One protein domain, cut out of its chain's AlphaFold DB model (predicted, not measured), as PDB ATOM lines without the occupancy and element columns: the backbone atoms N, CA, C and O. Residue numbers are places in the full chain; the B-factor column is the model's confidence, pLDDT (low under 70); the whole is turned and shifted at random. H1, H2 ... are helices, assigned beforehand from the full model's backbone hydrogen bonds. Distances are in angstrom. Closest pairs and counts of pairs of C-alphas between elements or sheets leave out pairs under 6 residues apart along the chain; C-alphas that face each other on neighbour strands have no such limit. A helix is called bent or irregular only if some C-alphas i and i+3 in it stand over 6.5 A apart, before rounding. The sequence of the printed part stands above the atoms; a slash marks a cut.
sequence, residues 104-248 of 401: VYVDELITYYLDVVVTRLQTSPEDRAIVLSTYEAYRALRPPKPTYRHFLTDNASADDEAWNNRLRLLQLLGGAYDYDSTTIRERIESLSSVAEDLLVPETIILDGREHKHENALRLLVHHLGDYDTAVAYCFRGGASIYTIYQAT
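This is residues 104 to 248 of the 401 residues of the protein "Putative tgf beta receptor associated protein 1 protein" of Eutypa lata (strain UCR-EL1) (UniProt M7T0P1). Four helices, H1, H4, H5 and H6, make an up-and-down bundle, and H7 and H8 carry the zigzag on beyond H6, while H2 crosses one end from the last turns of H1 to the last turns of H7. The short H3 packs on H4, and the small H9 is near H4, beside H3 and H8. The printed part has 145 residues with nine named helices, H1 to H9 in order along the chain, and no named strand; its class is all helix. It is compact, with a radius of gyration of the C-alphas of 14.3 A, and rounded, spanning 36 by 34 by 29 A.

H1, residues 104 to 123, begins with C-alpha 104 at (-45.355, -24.514, 7.312) and is 30.4 A long; it is irregular, with C-alphas 104 and 107 7.3 A apart. H2, residues 125 to 139, is 21.4 A long. H3 is residues 148 to 155, and H4, residues 161 to 173, is 18.0 A long. H5, residues 181 to 193, measures 19.9 A. H6 is residues 200 to 209, H7 residues 213 to 224 and H8 residues 227 to 236. H9, residues 242 to 246, ends with C-alpha 246 at (-33.713, -14.245, -8.751).

In the bundle, each helix runs against the one before it in the chain. H1 touches H4 at a steep tilt of 44 degrees, opposite ways, closest at the C-alphas of Tyr 113 and Asn 165, 5.5 A. H1 touches H5 the same way at 3 degrees, a shallow tilt, closest at the C-alphas of Gln 122 and Leu 191, 6.7 A. H4, with residues 170 to 173 alone, touches H6; the C-alphas of Leu 170 and Glu 202 are closest, 6.4 A. H5 and H6 form a hairpin and only just touch, with 3 pairs of C-alphas within 8 A, the closest being Ser 181 and Leu 206, 6.6 A. H6 and H7 form a hairpin, closest at the C-alphas of Ile 204 and Ala 216, 4.5 A; H7 and H8 form another, closest at those of Leu 220 and Ala 230, 5.8 A. H2 is about perpendicular to H7 at 86 degrees and touches it with residues 135 to 139 alone, closest at the C-alphas of Arg 139 and Leu 224, 5.7 A. H1 and H2 touch only at the corner, and only just, with 3 pairs of C-alphas within 8 A, the closest being Leu 121 and Arg 128, 5.7 A. H3 and H4 form a hairpin, closest at the C-alphas of Arg 149 and Leu 167, 7.0 A. H9 is close to H3 but not clearly touching, with the C-alphas of Arg 149 and Tyr 245 closest, 6.4 A. Every O i to N i+4 pair is within hydrogen-bond range in H2, H3, H4, H6, H8 and H9, against 15 of 16 in H1, 6 of 9 in H5 and 7 of 8 in H7.

The two C-alphas farthest apart, those of Val 104 and Arg 142, are 41.0 A apart. The printed part has no cut and no long link. The mean pLDDT of the printed part is 87.0, and residues 238 to 248 are under 70.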
ATOM      1  N   VAL A 104     -44.042 -23.887   7.049       91.19
ATOM      2  CA  VAL A 104     -45.355 -24.514   7.312       91.19
ATOM      3  C   VAL A 104     -46.522 -23.660   6.796       91.19
ATOM      4  O   VAL A 104     -47.576 -24.189   6.471       91.19
ATOM      5  N   TYR A 105     -46.325 -22.345   6.676       92.44
ATOM      6  CA  TYR A 105     -47.348 -21.403   6.216       92.44
ATOM      7  C   TYR A 105     -47.267 -21.088   4.714       92.44
ATOM      8  O   TYR A 105     -47.992 -20.221   4.230       92.44
ATOM      9  N   VAL A 106     -46.370 -21.742   3.963       92.19
ATOM     10  CA  VAL A 106     -46.175 -21.443   2.536       92.19
ATOM     11  C   VAL A 106     -47.391 -21.849   1.708       92.19
ATOM     12  O   VAL A 106     -47.843 -21.031   0.913       92.19
ATOM     13  N   ASP A 107     -47.943 -23.046   1.916       93.31
ATOM     14  CA  ASP A 107     -49.153 -23.508   1.215       93.31
ATOM     15  C   ASP A 107     -50.331 -22.552   1.427       93.31
ATOM     16  O   ASP A 107     -51.001 -22.149   0.474       93.31
ATOM     17  N   GLU A 108     -50.546 -22.127   2.674       92.25
ATOM     18  CA  GLU A 108     -51.617 -21.193   3.025       92.25
ATOM     19  C   GLU A 108     -51.418 -19.833   2.339       92.25
ATOM     20  O   GLU A 108     -52.352 -19.280   1.760       92.25
ATOM     21  N   LEU A 109     -50.186 -19.313   2.338       94.06
ATOM     22  CA  LEU A 109     -49.871 -18.036   1.704       94.06
ATOM     23  C   LEU A 109     -49.968 -18.102   0.167       94.06
ATOM     24  O   LEU A 109     -50.443 -17.151  -0.454       94.06
ATOM     25  N   ILE A 110     -49.549 -19.212  -0.452       94.56
ATOM     26  CA  ILE A 110     -49.724 -19.447  -1.894       94.56
ATOM     27  C   ILE A 110     -51.211 -19.474  -2.237       94.56
ATOM     28  O   ILE A 110     -51.624 -18.764  -3.154       94.56
ATOM     29  N   THR A 111     -52.002 -20.248  -1.490       94.12
ATOM     30  CA  THR A 111     -53.451 -20.377  -1.694       94.12
ATOM     31  C   THR A 111     -54.126 -19.014  -1.600       94.12
ATOM     32  O   THR A 111     -54.866 -18.639  -2.502       94.12
ATOM     33  N   TYR A 112     -53.777 -18.216  -0.585       92.81
ATOM     34  CA  TYR A 112     -54.297 -16.862  -0.431       92.81
ATOM     35  C   TYR A 112     -54.004 -15.974  -1.653       92.81
ATOM     36  O   TYR A 112     -54.914 -15.357  -2.206       92.81
ATOM     37  N   TYR A 113     -52.745 -15.892  -2.106       93.88
ATOM     38  CA  TYR A 113     -52.418 -15.055  -3.268       93.88
ATOM     39  C   TYR A 113     -53.085 -15.553  -4.542       93.88
ATOM     40  O   TYR A 113     -53.561 -14.742  -5.340       93.88
ATOM     41  N   LEU A 114     -53.105 -16.870  -4.733       94.56
ATOM     42  CA  LEU A 114     -53.739 -17.492  -5.879       94.56
ATOM     43  C   LEU A 114     -55.233 -17.183  -5.897       94.56
ATOM     44  O   LEU A 114     -55.734 -16.782  -6.938       94.56
ATOM     45  N   ASP A 115     -55.924 -17.273  -4.761       92.81
ATOM     46  CA  ASP A 115     -57.345 -16.950  -4.662       92.81
ATOM     47  C   ASP A 115     -57.638 -15.494  -5.002       92.81
ATOM     48  O   ASP A 115     -58.578 -15.230  -5.753       92.81
ATOM     49  N   VAL A 116     -56.828 -14.547  -4.522       91.56
ATOM     50  CA  VAL A 116     -57.006 -13.129  -4.870       91.56
ATOM     51  C   VAL A 116     -56.817 -12.906  -6.374       91.56
ATOM     52  O   VAL A 116     -57.633 -12.233  -7.006       91.56
ATOM     53  N   VAL A 117     -55.765 -13.485  -6.962       93.19
ATOM     54  CA  VAL A 117     -55.466 -13.344  -8.396       93.19
ATOM     55  C   VAL A 117     -56.543 -14.017  -9.251       93.19
ATOM     56  O   VAL A 117     -57.080 -13.390 -10.162       93.19
ATOM     57  N   VAL A 118     -56.902 -15.264  -8.941       93.62
ATOM     58  CA  VAL A 118     -57.927 -16.039  -9.654       93.62
ATOM     59  C   VAL A 118     -59.280 -15.348  -9.558       93.62
ATOM     60  O   VAL A 118     -59.914 -15.136 -10.586       93.62
ATOM     61  N   THR A 119     -59.704 -14.926  -8.366       93.38
ATOM     62  CA  THR A 119     -61.000 -14.255  -8.179       93.38
ATOM     63  C   THR A 119     -61.069 -12.968  -8.999       93.38
ATOM     64  O   THR A 119     -62.030 -12.767  -9.739       93.38
ATOM     65  N   ARG A 120     -60.022 -12.130  -8.959       92.25
ATOM     66  CA  ARG A 120     -59.972 -10.898  -9.762       92.25
ATOM     67  C   ARG A 120     -60.073 -11.195 -11.261       92.25
ATOM     68  O   ARG A 120     -60.887 -10.584 -11.947       92.25
ATOM     69  N   LEU A 121     -59.315 -12.177 -11.754       93.19
ATOM     70  CA  LEU A 121     -59.340 -12.581 -13.163       93.19
ATOM     71  C   LEU A 121     -60.664 -13.233 -13.591       93.19
ATOM     72  O   LEU A 121     -61.063 -13.085 -14.746       93.19
ATOM     73  N   GLN A 122     -61.370 -13.922 -12.691       93.25
ATOM     74  CA  GLN A 122     -62.712 -14.455 -12.957       93.25
ATOM     75  C   GLN A 122     -63.734 -13.323 -13.083       93.25
ATOM     76  O   GLN A 122     -64.504 -13.284 -14.044       93.25
ATOM     77  N   THR A 123     -63.721 -12.380 -12.140       94.00
ATOM     78  CA  THR A 123     -64.736 -11.324 -12.053       94.00
ATOM     79  C   THR A 123     -64.544 -10.217 -13.092       94.00
ATOM     80  O   THR A 123     -65.532  -9.701 -13.611       94.00
ATOM     81  N   SER A 124     -63.303  -9.856 -13.430       94.56
ATOM     82  CA  SER A 124     -63.002  -8.658 -14.221       94.56
ATOM     83  C   SER A 124     -62.486  -8.988 -15.633       94.56
ATOM     84  O   SER A 124     -61.365  -9.482 -15.778       94.56
ATOM     85  N   PRO A 125     -63.258  -8.713 -16.709       94.06
ATOM     86  CA  PRO A 125     -62.769  -8.845 -18.086       94.06
ATOM     87  C   PRO A 125     -61.647  -7.859 -18.419       94.06
ATOM     88  O   PRO A 125     -60.773  -8.188 -19.219       94.06
ATOM     89  N   GLU A 126     -61.654  -6.679 -17.801       93.25
ATOM     90  CA  GLU A 126     -60.620  -5.661 -17.996       93.25
ATOM     91  C   GLU A 126     -59.269  -6.164 -17.486       93.25
ATOM     92  O   GLU A 126     -58.283  -6.106 -18.216       93.25
ATOM     93  N   ASP A 127     -59.227  -6.772 -16.296       91.94
ATOM     94  CA  ASP A 127     -57.992  -7.348 -15.753       91.94
ATOM     95  C   ASP A 127     -57.443  -8.480 -16.634       91.94
ATOM     96  O   ASP A 127     -56.229  -8.592 -16.815       91.94
ATOM     97  N   ARG A 128     -58.323  -9.290 -17.244       93.81
ATOM     98  CA  ARG A 128     -57.907 -10.312 -18.219       93.81
ATOM     99  C   ARG A 128     -57.261  -9.684 -19.449       93.81
ATOM    100  O   ARG A 128     -56.195 -10.131 -19.867       93.81
ATOM    101  N   ALA A 129     -57.873  -8.639 -20.006       93.44
ATOM    102  CA  ALA A 129     -57.320  -7.926 -21.153       93.44
ATOM    103  C   ALA A 129     -55.967  -7.280 -20.821       93.44
ATOM    104  O   ALA A 129     -55.035  -7.379 -21.618       93.44
ATOM    105  N   ILE A 130     -55.821  -6.695 -19.625       92.31
ATOM    106  CA  ILE A 130     -54.542  -6.147 -19.159       92.31
ATOM    107  C   ILE A 130     -53.488  -7.258 -19.122       92.31
ATOM    108  O   ILE A 130     -52.425  -7.091 -19.715       92.31
ATOM    109  N   VAL A 131     -53.775  -8.415 -18.511       92.50
ATOM    110  CA  VAL A 131     -52.825  -9.541 -18.474       92.50
ATOM    111  C   VAL A 131     -52.412  -9.986 -19.878       92.50
ATOM    112  O   VAL A 131     -51.214 -10.095 -20.138       92.50
ATOM    113  N   LEU A 132     -53.360 -10.179 -20.796       93.19
ATOM    114  CA  LEU A 132     -53.048 -10.583 -22.170       93.19
ATOM    115  C   LEU A 132     -52.199  -9.529 -22.897       93.19
ATOM    116  O   LEU A 132     -51.169  -9.871 -23.478       93.19
ATOM    117  N   SER A 133     -52.539  -8.243 -22.761       93.38
ATOM    118  CA  SER A 133     -51.731  -7.154 -23.325       93.38
ATOM    119  C   SER A 133     -50.310  -7.110 -22.748       93.38
ATOM    120  O   SER A 133     -49.365  -6.782 -23.465       93.38
ATOM    121  N   THR A 134     -50.107  -7.506 -21.481       93.19
ATOM    122  CA  THR A 134     -48.748  -7.596 -20.922       93.19
ATOM    123  C   THR A 134     -47.927  -8.712 -21.563       93.19
ATOM    124  O   THR A 134     -46.718  -8.546 -21.725       93.19
ATOM    125  N   TYR A 135     -48.550  -9.826 -21.964       94.00
ATOM    126  CA  TYR A 135     -47.863 -10.876 -22.718       94.00
ATOM    127  C   TYR A 135     -47.500 -10.402 -24.123       94.00
ATOM    128  O   TYR A 135     -46.365 -10.598 -24.549       94.00
ATOM    129  N   GLU A 136     -48.414  -9.723 -24.815       94.06
ATOM    130  CA  GLU A 136     -48.142  -9.132 -26.130       94.06
ATOM    131  C   GLU A 136     -46.983  -8.126 -26.067       94.06
ATOM    132  O   GLU A 136     -46.027  -8.224 -26.842       94.06
ATOM    133  N   ALA A 137     -47.010  -7.216 -25.088       94.50
ATOM    134  CA  ALA A 137     -45.943  -6.245 -24.861       94.50
ATOM    135  C   ALA A 137     -44.597  -6.927 -24.571       94.50
ATOM    136  O   ALA A 137     -43.564  -6.525 -25.109       94.50
ATOM    137  N   TYR A 138     -44.601  -7.989 -23.761       94.06
ATOM    138  CA  TYR A 138     -43.394  -8.744 -23.441       94.06
ATOM    139  C   TYR A 138     -42.815  -9.486 -24.655       94.06
ATOM    140  O   TYR A 138     -41.602  -9.462 -24.894       94.06
ATOM    141  N   ARG A 139     -43.672 -10.106 -25.475       92.62
ATOM    142  CA  ARG A 139     -43.264 -10.765 -26.725       92.62
ATOM    143  C   ARG A 139     -42.609  -9.789 -27.694       92.62
ATOM    144  O   ARG A 139     -41.629 -10.165 -28.335       92.62
ATOM    145  N   ALA A 140     -43.112  -8.557 -27.760       92.81
ATOM    146  CA  ALA A 140     -42.629  -7.510 -28.656       92.81
ATOM    147  C   ALA A 140     -41.265  -6.908 -28.259       92.81
ATOM    148  O   ALA A 140     -40.671  -6.166 -29.046       92.81
ATOM    149  N   LEU A 141     -40.745  -7.204 -27.059       91.44
ATOM    150  CA  LEU A 141     -39.423  -6.729 -26.640       91.44
ATOM    151  C   LEU A 141     -38.319  -7.251 -27.572       91.44
ATOM    152  O   LEU A 141     -38.351  -8.392 -28.031       91.44
ATOM    153  N   ARG A 142     -37.295  -6.431 -27.817       84.06
ATOM    154  CA  ARG A 142     -36.105  -6.862 -28.561       84.06
ATOM    155  C   ARG A 142     -35.069  -7.483 -27.618       84.06
ATOM    156  O   ARG A 142     -34.958  -7.027 -26.479       84.06
ATOM    157  N   PRO A 143     -34.291  -8.480 -28.072       78.56
ATOM    158  CA  PRO A 143     -33.189  -9.022 -27.287       78.56
ATOM    159  C   PRO A 143     -32.127  -7.960 -26.922       78.56
ATOM    160  O   PRO A 143     -31.874  -7.058 -27.728       78.56
ATOM    161  N   PRO A 144     -31.458  -8.080 -25.757       82.75
ATOM    162  CA  PRO A 144     -31.685  -9.096 -24.727       82.75
ATOM    163  C   PRO A 144     -32.960  -8.804 -23.921       82.75
ATOM    164  O   PRO A 144     -33.135  -7.706 -23.394       82.75
ATOM    165  N   LYS A 145     -33.845  -9.801 -23.806       85.12
ATOM    166  CA  LYS A 145     -35.095  -9.653 -23.053       85.12
ATOM    167  C   LYS A 145     -34.829  -9.804 -21.551       85.12
ATOM    168  O   LYS A 145     -34.126 -10.737 -21.152       85.12
ATOM    169  N   PRO A 146     -35.390  -8.934 -20.688       88.25
ATOM    170  CA  PRO A 146     -35.447  -9.230 -19.267       88.25
ATOM    171  C   PRO A 146     -36.352 -10.439 -19.053       88.25
ATOM    172  O   PRO A 146     -37.211 -10.758 -19.871       88.25
ATOM    173  N   THR A 147     -36.208 -11.088 -17.911       85.69
ATOM    174  CA  THR A 147     -37.106 -12.173 -17.528       85.69
ATOM    175  C   THR A 147     -38.527 -11.626 -17.294       85.69
ATOM    176  O   THR A 147     -38.677 -10.514 -16.785       85.69
ATOM    177  N   TYR A 148     -39.581 -12.386 -17.616       88.38
ATOM    178  CA  TYR A 148     -40.977 -11.934 -17.442       88.38
ATOM    179  C   TYR A 148     -41.299 -11.373 -16.040       88.38
ATOM    180  O   TYR A 148     -41.980 -10.361 -15.921       88.38
ATOM    181  N   ARG A 149     -40.759 -11.955 -14.956       86.75
ATOM    182  CA  ARG A 149     -40.926 -11.410 -13.592       86.75
ATOM    183  C   ARG A 149     -40.303 -10.021 -13.442       86.75
ATOM    184  O   ARG A 149     -40.892  -9.163 -12.790       86.75
ATOM    185  N   HIS A 150     -39.101  -9.816 -13.983       87.06
ATOM    186  CA  HIS A 150     -38.427  -8.518 -13.924       87.06
ATOM    187  C   HIS A 150     -39.201  -7.486 -14.741       87.06
ATOM    188  O   HIS A 150     -39.487  -6.413 -14.226       87.06
ATOM    189  N   PHE A 151     -39.650  -7.867 -15.939       90.69
ATOM    190  CA  PHE A 151     -40.549  -7.050 -16.747       90.69
ATOM    191  C   PHE A 151     -41.823  -6.666 -15.980       90.69
ATOM    192  O   PHE A 151     -42.151  -5.486 -15.903       90.69
ATOM    193  N   LEU A 152     -42.504  -7.625 -15.344       89.19
ATOM    194  CA  LEU A 152     -43.673  -7.336 -14.509       89.19
ATOM    195  C   LEU A 152     -43.344  -6.395 -13.348       89.19
ATOM    196  O   LEU A 152     -44.161  -5.547 -13.023       89.19
ATOM    197  N   THR A 153     -42.176  -6.545 -12.719       88.75
ATOM    198  CA  THR A 153     -41.752  -5.693 -11.594       88.75
ATOM    199  C   THR A 153     -41.542  -4.250 -12.044       88.75
ATOM    200  O   THR A 153     -41.977  -3.334 -11.354       88.75
ATOM    201  N   ASP A 154     -40.930  -4.050 -13.210       88.25
ATOM    202  CA  ASP A 154     -40.629  -2.720 -13.747       88.25
ATOM    203  C   ASP A 154     -41.877  -2.008 -14.293       88.25
ATOM    204  O   ASP A 154     -41.901  -0.781 -14.373       88.25
ATOM    205  N   ASN A 155     -42.917  -2.767 -14.655       86.44
ATOM    206  CA  ASN A 155     -44.178  -2.246 -15.195       86.44
ATOM    207  C   ASN A 155     -45.333  -2.260 -14.177       86.44
ATOM    208  O   ASN A 155     -46.429  -1.802 -14.495       86.44
ATOM    209  N   ALA A 156     -45.122  -2.781 -12.964       81.81
ATOM    210  CA  ALA A 156     -46.131  -2.783 -11.911       81.81
ATOM    211  C   ALA A 156     -46.340  -1.364 -11.366       81.81
ATOM    212  O   ALA A 156     -45.379  -0.683 -10.997       81.81
ATOM    213  N   SER A 157     -47.594  -0.934 -11.230       78.56
ATOM    214  CA  SER A 157     -47.893   0.236 -10.407       78.56
ATOM    215  C   SER A 157     -47.713  -0.127  -8.928       78.56
ATOM    216  O   SER A 157     -48.083  -1.216  -8.486       78.56
ATOM    217  N   ALA A 158     -47.132   0.785  -8.142       71.12
ATOM    218  CA  ALA A 158     -46.885   0.544  -6.718       71.12
ATOM    219  C   ALA A 158     -48.181   0.298  -5.920       71.12
ATOM    220  O   ALA A 158     -48.151  -0.393  -4.899       71.12
ATOM    221  N   ASP A 159     -49.303   0.821  -6.419       73.69
ATOM    222  CA  ASP A 159     -50.604   0.793  -5.756       73.69
ATOM    223  C   ASP A 159     -51.496  -0.386  -6.189       73.69
ATOM    224  O   ASP A 159     -52.517  -0.632  -5.547       73.69
ATOM    225  N   ASP A 160     -51.133  -1.157  -7.226       82.38
ATOM    226  CA  ASP A 160     -51.921  -2.336  -7.610       82.38
ATOM    227  C   ASP A 160     -51.548  -3.549  -6.747       82.38
ATOM    228  O   ASP A 160     -50.550  -4.256  -6.945       82.38
ATOM    229  N   GLU A 161     -52.387  -3.802  -5.747       81.50
ATOM    230  CA  GLU A 161     -52.224  -4.923  -4.832       81.50
ATOM    231  C   GLU A 161     -52.278  -6.289  -5.537       81.50
ATOM    232  O   GLU A 161     -51.569  -7.207  -5.119       81.50
ATOM    233  N   ALA A 162     -53.033  -6.447  -6.631       83.38
ATOM    234  CA  ALA A 162     -53.093  -7.730  -7.331       83.38
ATOM    235  C   ALA A 162     -51.807  -8.025  -8.104       83.38
ATOM    236  O   ALA A 162     -51.350  -9.170  -8.103       83.38
ATOM    237  N   TRP A 163     -51.178  -7.004  -8.695       85.88
ATOM    238  CA  TRP A 163     -49.859  -7.153  -9.320       85.88
ATOM    239  C   TRP A 163     -48.812  -7.578  -8.294       85.88
ATOM    240  O   TRP A 163     -48.048  -8.522  -8.518       85.88
ATOM    241  N   ASN A 164     -48.830  -6.937  -7.125       87.31
ATOM    242  CA  ASN A 164     -47.961  -7.304  -6.014       87.31
ATOM    243  C   ASN A 164     -48.217  -8.742  -5.536       87.31
ATOM    244  O   ASN A 164     -47.264  -9.500  -5.342       87.31
ATOM    245  N   ASN A 165     -49.483  -9.153  -5.410       89.69
ATOM    246  CA  ASN A 165     -49.854 -10.525  -5.051       89.69
ATOM    247  C   ASN A 165     -49.347 -11.533  -6.088       89.69
ATOM    248  O   ASN A 165     -48.755 -12.541  -5.710       89.69
ATOM    249  N   ARG A 166     -49.484 -11.243  -7.387       91.69
ATOM    250  CA  ARG A 166     -48.967 -12.101  -8.460       91.69
ATOM    251  C   ARG A 166     -47.439 -12.211  -8.431       91.69
ATOM    252  O   ARG A 166     -46.888 -13.305  -8.536       91.69
ATOM    253  N   LEU A 167     -46.725 -11.107  -8.207       90.19
ATOM    254  CA  LEU A 167     -45.264 -11.124  -8.049       90.19
ATOM    255  C   LEU A 167     -44.819 -11.949  -6.830       90.19
ATOM    256  O   LEU A 167     -43.794 -12.642  -6.891       90.19
ATOM    257  N   ARG A 168     -45.570 -11.899  -5.724       90.38
ATOM    258  CA  ARG A 168     -45.323 -12.737  -4.541       90.38
ATOM    259  C   ARG A 168     -45.656 -14.202  -4.795       90.38
ATOM    260  O   ARG A 168     -44.844 -15.054  -4.440       90.38
ATOM    261  N   LEU A 169     -46.747 -14.491  -5.496       92.44
ATOM    262  CA  LEU A 169     -47.107 -15.837  -5.935       92.44
ATOM    263  C   LEU A 169     -45.981 -16.454  -6.772       92.44
ATOM    264  O   LEU A 169     -45.456 -17.502  -6.409       92.44
ATOM    265  N   LEU A 170     -45.495 -15.750  -7.798       90.50
ATOM    266  CA  LEU A 170     -44.343 -16.184  -8.599       90.50
ATOM    267  C   LEU A 170     -43.072 -16.382  -7.760       90.50
ATOM    268  O   LEU A 170     -42.216 -17.192  -8.110       90.50
ATOM    269  N   GLN A 171     -42.916 -15.639  -6.658       87.69
ATOM    270  CA  GLN A 171     -41.764 -15.781  -5.765       87.69
ATOM    271  C   GLN A 171     -41.851 -17.068  -4.944       87.69
ATOM    272  O   GLN A 171     -40.833 -17.727  -4.750       87.69
ATOM    273  N   LEU A 172     -43.046 -17.401  -4.448       90.00
ATOM    274  CA  LEU A 172     -43.300 -18.582  -3.623       90.00
ATOM    275  C   LEU A 172     -43.347 -19.855  -4.461       90.00
ATOM    276  O   LEU A 172     -42.627 -20.802  -4.149       90.00
ATOM    277  N   LEU A 173     -44.087 -19.835  -5.572       89.56
ATOM    278  CA  LEU A 173     -44.088 -20.917  -6.557       89.56
ATOM    279  C   LEU A 173     -42.694 -21.139  -7.144       89.56
ATOM    280  O   LEU A 173     -42.374 -22.238  -7.579       89.56
ATOM    281  N   GLY A 174     -41.845 -20.108  -7.141       82.25
ATOM    282  CA  GLY A 174     -40.439 -20.240  -7.491       82.25
ATOM    283  C   GLY A 174     -39.460 -20.471  -6.356       82.25
ATOM    284  O   GLY A 174     -38.256 -20.591  -6.578       82.25
ATOM    285  N   GLY A 175     -39.937 -20.543  -5.125       81.94
ATOM    286  CA  GLY A 175     -39.099 -20.859  -3.987       81.94
ATOM    287  C   GLY A 175     -38.782 -22.349  -3.913       81.94
ATOM    288  O   GLY A 175     -39.521 -23.204  -4.413       81.94
ATOM    289  N   ALA A 176     -37.711 -22.662  -3.184       80.12
ATOM    290  CA  ALA A 176     -37.393 -24.015  -2.734       80.12
ATOM    291  C   ALA A 176     -38.287 -24.426  -1.545       80.12
ATOM    292  O   ALA A 176     -37.792 -24.889  -0.522       80.12
ATOM    293  N   TYR A 177     -39.590 -24.180  -1.668       84.62
ATOM    294  CA  TYR A 177     -40.601 -24.592  -0.706       84.62
ATOM    295  C   TYR A 177     -41.297 -25.851  -1.209       84.62
ATOM    296  O   TYR A 177     -41.545 -25.976  -2.409       84.62
ATOM    297  N   ASP A 178     -41.605 -26.767  -0.304       84.06
ATOM    298  CA  ASP A 178     -42.530 -27.851  -0.597       84.06
ATOM    299  C   ASP A 178     -43.951 -27.301  -0.441       84.06
ATOM    300  O   ASP A 178     -44.240 -26.608   0.534       84.06
ATOM    301  N   TYR A 179     -44.784 -27.545  -1.445       88.81
ATOM    302  CA  TYR A 179     -46.179 -27.129  -1.485       88.81
ATOM    303  C   TYR A 179     -46.978 -28.107  -2.342       88.81
ATOM    304  O   TYR A 179     -46.404 -28.833  -3.165       88.81
ATOM    305  N   ASP A 180     -48.296 -28.106  -2.184       90.19
ATOM    306  CA  ASP A 180     -49.182 -28.959  -2.971       90.19
ATOM    307  C   ASP A 180     -49.421 -28.389  -4.380       90.19
ATOM    308  O   ASP A 180     -50.313 -27.571  -4.617       90.19
ATOM    309  N   SER A 181     -48.616 -28.839  -5.349       89.12
ATOM    310  CA  SER A 181     -48.751 -28.422  -6.748       89.12
ATOM    311  C   SER A 181     -50.071 -28.860  -7.382       89.12
ATOM    312  O   SER A 181     -50.521 -28.204  -8.320       89.12
ATOM    313  N   THR A 182     -50.699 -29.930  -6.877       91.50
ATOM    314  CA  THR A 182     -51.949 -30.461  -7.439       91.50
ATOM    315  C   THR A 182     -53.120 -29.539  -7.128       91.50
ATOM    316  O   THR A 182     -53.772 -29.065  -8.056       91.50
ATOM    317  N   THR A 183     -53.284 -29.148  -5.861       93.00
ATOM    318  CA  THR A 183     -54.309 -28.179  -5.439       93.00
ATOM    319  C   THR A 183     -54.148 -26.830  -6.152       93.00
ATOM    320  O   THR A 183     -55.120 -26.239  -6.626       93.00
ATOM    321  N   ILE A 184     -52.909 -26.340  -6.289       93.94
ATOM    322  CA  ILE A 184     -52.626 -25.084  -7.005       93.94
ATOM    323  C   ILE A 184     -53.033 -25.200  -8.477       93.94
ATOM    324  O   ILE A 184     -53.630 -24.274  -9.027       93.94
ATOM    325  N   ARG A 185     -52.729 -26.331  -9.121       92.81
ATOM    326  CA  ARG A 185     -53.072 -26.566 -10.523       92.81
ATOM    327  C   ARG A 185     -54.576 -26.622 -10.739       92.81
ATOM    328  O   ARG A 185     -55.058 -25.907 -11.610       92.81
ATOM    329  N   GLU A 186     -55.308 -27.390  -9.936       92.75
ATOM    330  CA  GLU A 186     -56.775 -27.457 -10.010       92.75
ATOM    331  C   GLU A 186     -57.396 -26.060  -9.891       92.75
ATOM    332  O   GLU A 186     -58.321 -25.688 -10.620       92.75
ATOM    333  N   ARG A 187     -56.828 -25.227  -9.012       93.81
ATOM    334  CA  ARG A 187     -57.281 -23.852  -8.845       93.81
ATOM    335  C   ARG A 187     -56.982 -22.977 -10.065       93.81
ATOM    336  O   ARG A 187     -57.847 -22.188 -10.447       93.81
ATOM    337  N   ILE A 188     -55.822 -23.122 -10.706       93.62
ATOM    338  CA  ILE A 188     -55.503 -22.432 -11.969       93.62
ATOM    339  C   ILE A 188     -56.416 -22.921 -13.102       93.62
ATOM    340  O   ILE A 188     -56.944 -22.098 -13.843       93.62
ATOM    341  N   GLU A 189     -56.665 -24.225 -13.210       91.62
ATOM    342  CA  GLU A 189     -57.540 -24.820 -14.233       91.62
ATOM    343  C   GLU A 189     -58.994 -24.338 -14.114       91.62
ATOM    344  O   GLU A 189     -59.700 -24.231 -15.117       91.62
ATOM    345  N   SER A 190     -59.437 -23.928 -12.920       91.44
ATOM    346  CA  SER A 190     -60.751 -23.291 -12.755       91.44
ATOM    347  C   SER A 190     -60.917 -21.999 -13.582       91.44
ATOM    348  O   SER A 190     -62.044 -21.634 -13.931       91.44
ATOM    349  N   LEU A 191     -59.816 -21.326 -13.953       90.94
ATOM    350  CA  LEU A 191     -59.830 -20.157 -14.843       90.94
ATOM    351  C   LEU A 191     -60.034 -20.507 -16.315       90.94
ATOM    352  O   LEU A 191     -60.537 -19.659 -17.053       90.94
ATOM    353  N   SER A 192     -59.706 -21.731 -16.739       86.69
ATOM    354  CA  SER A 192     -59.816 -22.155 -18.141       86.69
ATOM    355  C   SER A 192     -61.252 -22.084 -18.668       86.69
ATOM    356  O   SER A 192     -61.462 -21.959 -19.867       86.69
ATOM    357  N   SER A 193     -62.249 -22.100 -17.775       86.56
ATOM    358  CA  SER A 193     -63.657 -21.874 -18.126       86.56
ATOM    359  C   SER A 193     -63.960 -20.452 -18.622       86.56
ATOM    360  O   SER A 193     -64.951 -20.246 -19.321       86.56
ATOM    361  N   VAL A 194     -63.127 -19.471 -18.260       88.50
ATOM    362  CA  VAL A 194     -63.325 -18.044 -18.558       88.50
ATOM    363  C   VAL A 194     -62.394 -17.576 -19.674       88.50
ATOM    364  O   VAL A 194     -62.839 -16.888 -20.591       88.50
ATOM    365  N   ALA A 195     -61.107 -17.909 -19.580       87.44
ATOM    366  CA  ALA A 195     -60.118 -17.661 -20.623       87.44
ATOM    367  C   ALA A 195     -58.907 -18.579 -20.430       87.44
ATOM    368  O   ALA A 195     -58.517 -18.891 -19.303       87.44
ATOM    369  N   GLU A 196     -58.290 -18.976 -21.538       87.94
ATOM    370  CA  GLU A 196     -57.051 -19.748 -21.528       87.94
ATOM    371  C   GLU A 196     -55.840 -18.842 -21.231       87.94
ATOM    372  O   GLU A 196     -55.889 -17.623 -21.400       87.94
ATOM    373  N   ASP A 197     -54.754 -19.443 -20.740       88.00
ATOM    374  CA  ASP A 197     -53.422 -18.828 -20.651       88.00
ATOM    375  C   ASP A 197     -53.297 -17.521 -19.845       88.00
ATOM    376  O   ASP A 197     -52.374 -16.731 -20.037       88.00
ATOM    377  N   LEU A 198     -54.162 -17.295 -18.857       92.88
ATOM    378  CA  LEU A 198     -54.045 -16.117 -17.986       92.88
ATOM    379  C   LEU A 198     -52.861 -16.195 -17.006       92.88
ATOM    380  O   LEU A 198     -52.301 -15.162 -16.643       92.88
ATOM    381  N   LEU A 199     -52.441 -17.398 -16.604       94.00
ATOM    382  CA  LEU A 199     -51.378 -17.634 -15.614       94.00
ATOM    383  C   LEU A 199     -50.201 -18.438 -16.198       94.00
ATOM    384  O   LEU A 199     -49.702 -19.379 -15.589       94.00
ATOM    385  N   VAL A 200     -49.755 -18.075 -17.407       94.44
ATOM    386  CA  VAL A 200     -48.689 -18.784 -18.145       94.44
ATOM    387  C   VAL A 200     -47.397 -18.979 -17.334       94.44
ATOM    388  O   VAL A 200     -46.917 -20.111 -17.272       94.44
ATOM    389  N   PRO A 201     -46.811 -17.950 -16.687       92.69
ATOM    390  CA  PRO A 201     -45.591 -18.138 -15.903       92.69
ATOM    391  C   PRO A 201     -45.788 -19.080 -14.715       92.69
ATOM    392  O   PRO A 201     -44.916 -19.895 -14.436       92.69
ATOM    393  N   GLU A 202     -46.928 -19.000 -14.027       93.12
ATOM    394  CA  GLU A 202     -47.277 -19.911 -12.941       93.12
ATOM    395  C   GLU A 202     -47.398 -21.361 -13.453       93.12
ATOM    396  O   GLU A 202     -46.844 -22.276 -12.841       93.12
ATOM    397  N   THR A 203     -48.019 -21.572 -14.617       93.69
ATOM    398  CA  THR A 203     -48.129 -22.892 -15.260       93.69
ATOM    399  C   THR A 203     -46.766 -23.453 -15.669       93.69
ATOM    400  O   THR A 203     -46.468 -24.600 -15.346       93.69
ATOM    401  N   ILE A 204     -45.893 -22.647 -16.287       92.25
ATOM    402  CA  ILE A 204     -44.513 -23.043 -16.645       92.25
ATOM    403  C   ILE A 204     -43.751 -23.546 -15.412       92.25
ATOM    404  O   ILE A 204     -43.012 -24.533 -15.463       92.25
ATOM    405  N   ILE A 205     -43.929 -22.844 -14.293       89.81
ATOM    406  CA  ILE A 205     -43.317 -23.152 -13.006       89.81
ATOM    407  C   ILE A 205     -43.818 -24.498 -12.468       89.81
ATOM    408  O   ILE A 205     -43.002 -25.322 -12.055       89.81
ATOM    409  N   LEU A 206     -45.128 -24.737 -12.481       90.75
ATOM    410  CA  LEU A 206     -45.706 -26.000 -12.019       90.75
ATOM    411  C   LEU A 206     -45.320 -27.166 -12.931       90.75
ATOM    412  O   LEU A 206     -44.928 -28.223 -12.442       90.75
ATOM    413  N   ASP A 207     -45.332 -26.962 -14.246       91.44
ATOM    414  CA  ASP A 207     -44.924 -27.967 -15.226       91.44
ATOM    415  C   ASP A 207     -43.465 -28.393 -15.049       91.44
ATOM    416  O   ASP A 207     -43.143 -29.575 -15.162       91.44
ATOM    417  N   GLY A 208     -42.574 -27.454 -14.714       88.69
ATOM    418  CA  GLY A 208     -41.187 -27.771 -14.373       88.69
ATOM    419  C   GLY A 208     -41.054 -28.680 -13.152       88.69
ATOM    420  O   GLY A 208     -40.256 -29.617 -13.184       88.69
ATOM    421  N   ARG A 209     -41.860 -28.446 -12.108       85.00
ATOM    422  CA  ARG A 209     -41.867 -29.265 -10.880       85.00
ATOM    423  C   ARG A 209     -42.511 -30.632 -11.085       85.00
ATOM    424  O   ARG A 209     -42.093 -31.597 -10.459       85.00
ATOM    425  N   GLU A 210     -43.495 -30.713 -11.968       87.31
ATOM    426  CA  GLU A 210     -44.210 -31.947 -12.309       87.31
ATOM    427  C   GLU A 210     -43.547 -32.740 -13.447       87.31
ATOM    428  O   GLU A 210     -44.115 -33.718 -13.928       87.31
ATOM    429  N   HIS A 211     -42.361 -32.326 -13.907       87.94
ATOM    430  CA  HIS A 211     -41.643 -32.927 -15.038       87.94
ATOM    431  C   HIS A 211     -42.391 -32.887 -16.387       87.94
ATOM    432  O   HIS A 211     -42.017 -33.577 -17.336       87.94
ATOM    433  N   LYS A 212     -43.399 -32.017 -16.526       91.94
ATOM    434  CA  LYS A 212     -44.137 -31.742 -17.773       91.94
ATOM    435  C   LYS A 212     -43.375 -30.748 -18.657       91.94
ATOM    436  O   LYS A 212     -43.881 -29.703 -19.059       91.94
ATOM    437  N   HIS A 213     -42.117 -31.068 -18.944       92.12
ATOM    438  CA  HIS A 213     -41.175 -30.127 -19.548       92.12
ATOM    439  C   HIS A 213     -41.565 -29.660 -20.960       92.12
ATOM    440  O   HIS A 213     -41.287 -28.519 -21.315       92.12
ATOM    441  N   GLU A 214     -42.224 -30.507 -21.753       93.69
ATOM    442  CA  GLU A 214     -42.658 -30.153 -23.112       93.69
ATOM    443  C   GLU A 214     -43.669 -29.004 -23.105       93.69
ATOM    444  O   GLU A 214     -43.510 -28.044 -23.856       93.69
ATOM    445  N   ASN A 215     -44.655 -29.039 -22.199       94.31
ATOM    446  CA  ASN A 215     -45.626 -27.953 -22.082       94.31
ATOM    447  C   ASN A 215     -44.968 -26.655 -21.596       94.31
ATOM    448  O   ASN A 215     -45.245 -25.586 -22.132       94.31
ATOM    449  N   ALA A 216     -44.041 -26.748 -20.638       94.06
ATOM    450  CA  ALA A 216     -43.297 -25.586 -20.160       94.06
ATOM    451  C   ALA A 216     -42.492 -24.910 -21.285       94.06
ATOM    452  O   ALA A 216     -42.507 -23.684 -21.408       94.06
ATOM    453  N   LEU A 217     -41.812 -25.699 -22.125       94.94
ATOM    454  CA  LEU A 217     -41.076 -25.186 -23.282       94.94
ATOM    455  C   LEU A 217     -42.031 -24.593 -24.322       94.94
ATOM    456  O   LEU A 217     -41.788 -23.479 -24.780       94.94
ATOM    457  N   ARG A 218     -43.152 -25.261 -24.615       95.88
ATOM    458  CA  ARG A 218     -44.193 -24.732 -25.503       95.88
ATOM    459  C   ARG A 218     -44.685 -23.361 -25.044       95.88
ATOM    460  O   ARG A 218     -44.736 -22.428 -25.836       95.88
ATOM    461  N   LEU A 219     -44.995 -23.207 -23.757       94.75
ATOM    462  CA  LEU A 219     -45.444 -21.940 -23.176       94.75
ATOM    463  C   LEU A 219     -44.364 -20.844 -23.246       94.75
ATOM    464  O   LEU A 219     -44.660 -19.701 -23.600       94.75
ATOM    465  N   LEU A 220     -43.097 -21.174 -22.972       93.62
ATOM    466  CA  LEU A 220     -41.986 -20.219 -23.086       93.62
ATOM    467  C   LEU A 220     -41.782 -19.730 -24.526       93.62
ATOM    468  O   LEU A 220     -41.588 -18.534 -24.750       93.62
ATOM    469  N   VAL A 221     -41.850 -20.643 -25.495       94.44
ATOM    470  CA  VAL A 221     -41.595 -20.364 -26.914       94.44
ATOM    471  C   VAL A 221     -42.793 -19.692 -27.575       94.44
ATOM    472  O   VAL A 221     -42.655 -18.615 -28.151       94.44
ATOM    473  N   HIS A 222     -43.973 -20.298 -27.471       94.00
ATOM    474  CA  HIS A 222     -45.150 -19.894 -28.235       94.00
ATOM    475  C   HIS A 222     -46.018 -18.855 -27.537       94.00
ATOM    476  O   HIS A 222     -46.688 -18.112 -28.246       94.00
ATOM    477  N   HIS A 223     -46.014 -18.762 -26.199       92.44
ATOM    478  CA  HIS A 223     -46.849 -17.792 -25.471       92.44
ATOM    479  C   HIS A 223     -46.040 -16.581 -25.012       92.44
ATOM    480  O   HIS A 223     -46.428 -15.456 -25.318       92.44
ATOM    481  N   LEU A 224     -44.896 -16.783 -24.348       91.94
ATOM    482  CA  LEU A 224     -44.052 -15.674 -23.879       91.94
ATOM    483  C   LEU A 224     -43.057 -15.163 -24.933       91.94
ATOM    484  O   LEU A 224     -42.627 -14.011 -24.852       91.94
ATOM    485  N   GLY A 225     -42.686 -15.987 -25.920       91.88
ATOM    486  CA  GLY A 225     -41.645 -15.638 -26.892       91.88
ATOM    487  C   GLY A 225     -40.293 -15.357 -26.225       91.88
ATOM    488  O   GLY A 225     -39.572 -14.447 -26.646       91.88
ATOM    489  N   ASP A 226     -39.990 -16.076 -25.140       91.19
ATOM    490  CA  ASP A 226     -38.777 -15.927 -24.330       91.19
ATOM    491  C   ASP A 226     -37.827 -17.107 -24.570       91.19
ATOM    492  O   ASP A 226     -37.729 -18.063 -23.793       91.19
ATOM    493  N   TYR A 227     -37.141 -17.038 -25.710       91.38
ATOM    494  CA  TYR A 227     -36.222 -18.072 -26.179       91.38
ATOM    495  C   TYR A 227     -34.992 -18.220 -25.275       91.38
ATOM    496  O   TYR A 227     -34.503 -19.333 -25.073       91.38
ATOM    497  N   ASP A 228     -34.512 -17.121 -24.686       89.06
ATOM    498  CA  ASP A 228     -33.371 -17.144 -23.771       89.06
ATOM    499  C   ASP A 228     -33.718 -17.888 -22.477       89.06
ATOM    500  O   ASP A 228     -32.945 -18.745 -22.028       89.06
ATOM    501  N   THR A 229     -34.903 -17.644 -21.908       89.44
ATOM    502  CA  THR A 229     -35.369 -18.420 -20.754       89.44
ATOM    503  C   THR A 229     -35.646 -19.876 -21.128       89.44
ATOM    504  O   THR A 229     -35.317 -20.759 -20.336       89.44
ATOM    505  N   ALA A 230     -36.165 -20.171 -22.325       92.19
ATOM    506  CA  ALA A 230     -36.355 -21.550 -22.795       92.19
ATOM    507  C   ALA A 230     -35.029 -22.330 -22.894       92.19
ATOM    508  O   ALA A 230     -34.922 -23.477 -22.453       92.19
ATOM    509  N   VAL A 231     -33.969 -21.688 -23.384       91.38
ATOM    510  CA  VAL A 231     -32.613 -22.255 -23.377       91.38
ATOM    511  C   VAL A 231     -32.108 -22.457 -21.945       91.38
ATOM    512  O   VAL A 231     -31.571 -23.514 -21.607       91.38
ATOM    513  N   ALA A 232     -32.286 -21.459 -21.076       88.69
ATOM    514  CA  ALA A 232     -31.850 -21.543 -19.686       88.69
ATOM    515  C   ALA A 232     -32.609 -22.633 -18.900       88.69
ATOM    516  O   ALA A 232     -32.024 -23.285 -18.030       88.69
ATOM    517  N   TYR A 233     -33.876 -22.880 -19.247       89.69
ATOM    518  CA  TYR A 233     -34.689 -23.987 -18.746       89.69
ATOM    519  C   TYR A 233     -34.040 -25.338 -19.071       89.69
ATOM    520  O   TYR A 233     -33.899 -26.177 -18.176       89.69
ATOM    521  N   CYS A 234     -33.591 -25.531 -20.319       91.44
ATOM    522  CA  CYS A 234     -32.964 -26.776 -20.772       91.44
ATOM    523  C   CYS A 234     -31.691 -27.097 -19.982       91.44
ATOM    524  O   CYS A 234     -31.520 -28.221 -19.512       91.44
ATOM    525  N   PHE A 235     -30.839 -26.097 -19.736       88.00
ATOM    526  CA  PHE A 235     -29.633 -26.275 -18.920       88.00
ATOM    527  C   PHE A 235     -29.922 -26.662 -17.472       88.00
ATOM    528  O   PHE A 235     -29.104 -27.322 -16.837       88.00
ATOM    529  N   ARG A 236     -31.055 -26.238 -16.921       82.88
ATOM    530  CA  ARG A 236     -31.365 -26.431 -15.499       82.88
ATOM    531  C   ARG A 236     -32.335 -27.570 -15.235       82.88
ATOM    532  O   ARG A 236     -32.703 -27.774 -14.084       82.88
ATOM    533  N   GLY A 237     -32.741 -28.309 -16.267       77.94
ATOM    534  CA  GLY A 237     -33.582 -29.494 -16.101       77.94
ATOM    535  C   GLY A 237     -34.985 -29.194 -15.583       77.94
ATOM    536  O   GLY A 237     -35.553 -30.027 -14.888       77.94
ATOM    537  N   GLY A 238     -35.494 -27.974 -15.786       69.25
ATOM    538  CA  GLY A 238     -36.726 -27.492 -15.142       69.25
ATOM    539  C   GLY A 238     -36.621 -27.263 -13.623       69.25
ATOM    540  O   GLY A 238     -37.490 -26.620 -13.044       69.25
ATOM    541  N   ALA A 239     -35.532 -27.702 -12.983       58.53
ATOM    542  CA  ALA A 239     -35.361 -27.705 -11.532       58.53
ATOM    543  C   ALA A 239     -35.025 -26.325 -10.939       58.53
ATOM    544  O   ALA A 239     -35.193 -26.079  -9.746       58.53
ATOM    545  N   SER A 240     -34.570 -25.388 -11.776       56.62
ATOM    546  CA  SER A 240     -34.336 -24.003 -11.366       56.62
ATOM    547  C   SER A 240     -34.590 -23.011 -12.499       56.62
ATOM    548  O   SER A 240     -33.730 -22.223 -12.913       56.62
ATOM    549  N   ILE A 241     -35.836 -22.996 -12.965       53.94
ATOM    550  CA  ILE A 241     -36.394 -21.824 -13.660       53.94
ATOM    551  C   ILE A 241     -36.212 -20.582 -12.767       53.94
ATOM    552  O   ILE A 241     -35.959 -19.478 -13.225       53.94
ATOM    553  N   TYR A 242     -36.203 -20.783 -11.454       53.69
ATOM    554  CA  TYR A 242     -36.304 -19.747 -10.439       53.69
ATOM    555  C   TYR A 242     -35.015 -18.995 -10.123       53.69
ATOM    556  O   TYR A 242     -35.075 -17.813  -9.794       53.69
ATOM    557  N   THR A 243     -33.833 -19.602 -10.283       53.50
ATOM    558  CA  THR A 243     -32.579 -18.836 -10.172       53.50
ATOM    559  C   THR A 243     -32.392 -17.879 -11.365       53.50
ATOM    560  O   THR A 243     -31.633 -16.926 -11.240       53.50
ATOM    561  N   ILE A 244     -33.091 -18.059 -12.508       48.88
ATOM    562  CA  ILE A 244     -33.061 -17.083 -13.628       48.88
ATOM    563  C   ILE A 244     -33.779 -15.799 -13.187       48.88
ATOM    564  O   ILE A 244     -33.269 -14.708 -13.401       48.88
ATOM    565  N   TYR A 245     -34.910 -15.932 -12.490       44.53
ATOM    566  CA  TYR A 245     -35.740 -14.813 -12.030       44.53
ATOM    567  C   TYR A 245     -35.320 -14.213 -10.668       44.53
ATOM    568  O   TYR A 245     -35.936 -13.249 -10.215       44.53
ATOM    569  N   GLN A 246     -34.301 -14.773  -9.999       43.03
ATOM    570  CA  GLN A 246     -33.713 -14.245  -8.751       43.03
ATOM    571  C   GLN A 246     -32.336 -13.589  -8.951       43.03
ATOM    572  O   GLN A 246     -31.867 -12.889  -8.054       43.03
ATOM    573  N   ALA A 247     -31.666 -13.816 -10.088       35.16
ATOM    574  CA  ALA A 247     -30.364 -13.221 -10.357       35.16
ATOM    575  C   ALA A 247     -30.526 -11.753 -10.772       35.16
ATOM    576  O   ALA A 247     -31.105 -11.444 -11.812       35.16
ATOM    577  N   THR A 248     -29.967 -10.849  -9.968       32.28
ATOM    578  CA  THR A 248     -29.553  -9.515 -10.416       32.28
ATOM    579  C   THR A 248     -28.800  -9.661 -11.746       32.28
ATOM    580  O   THR A 248     -28.027 -10.620 -11.869       32.28
TER     581      THR A 248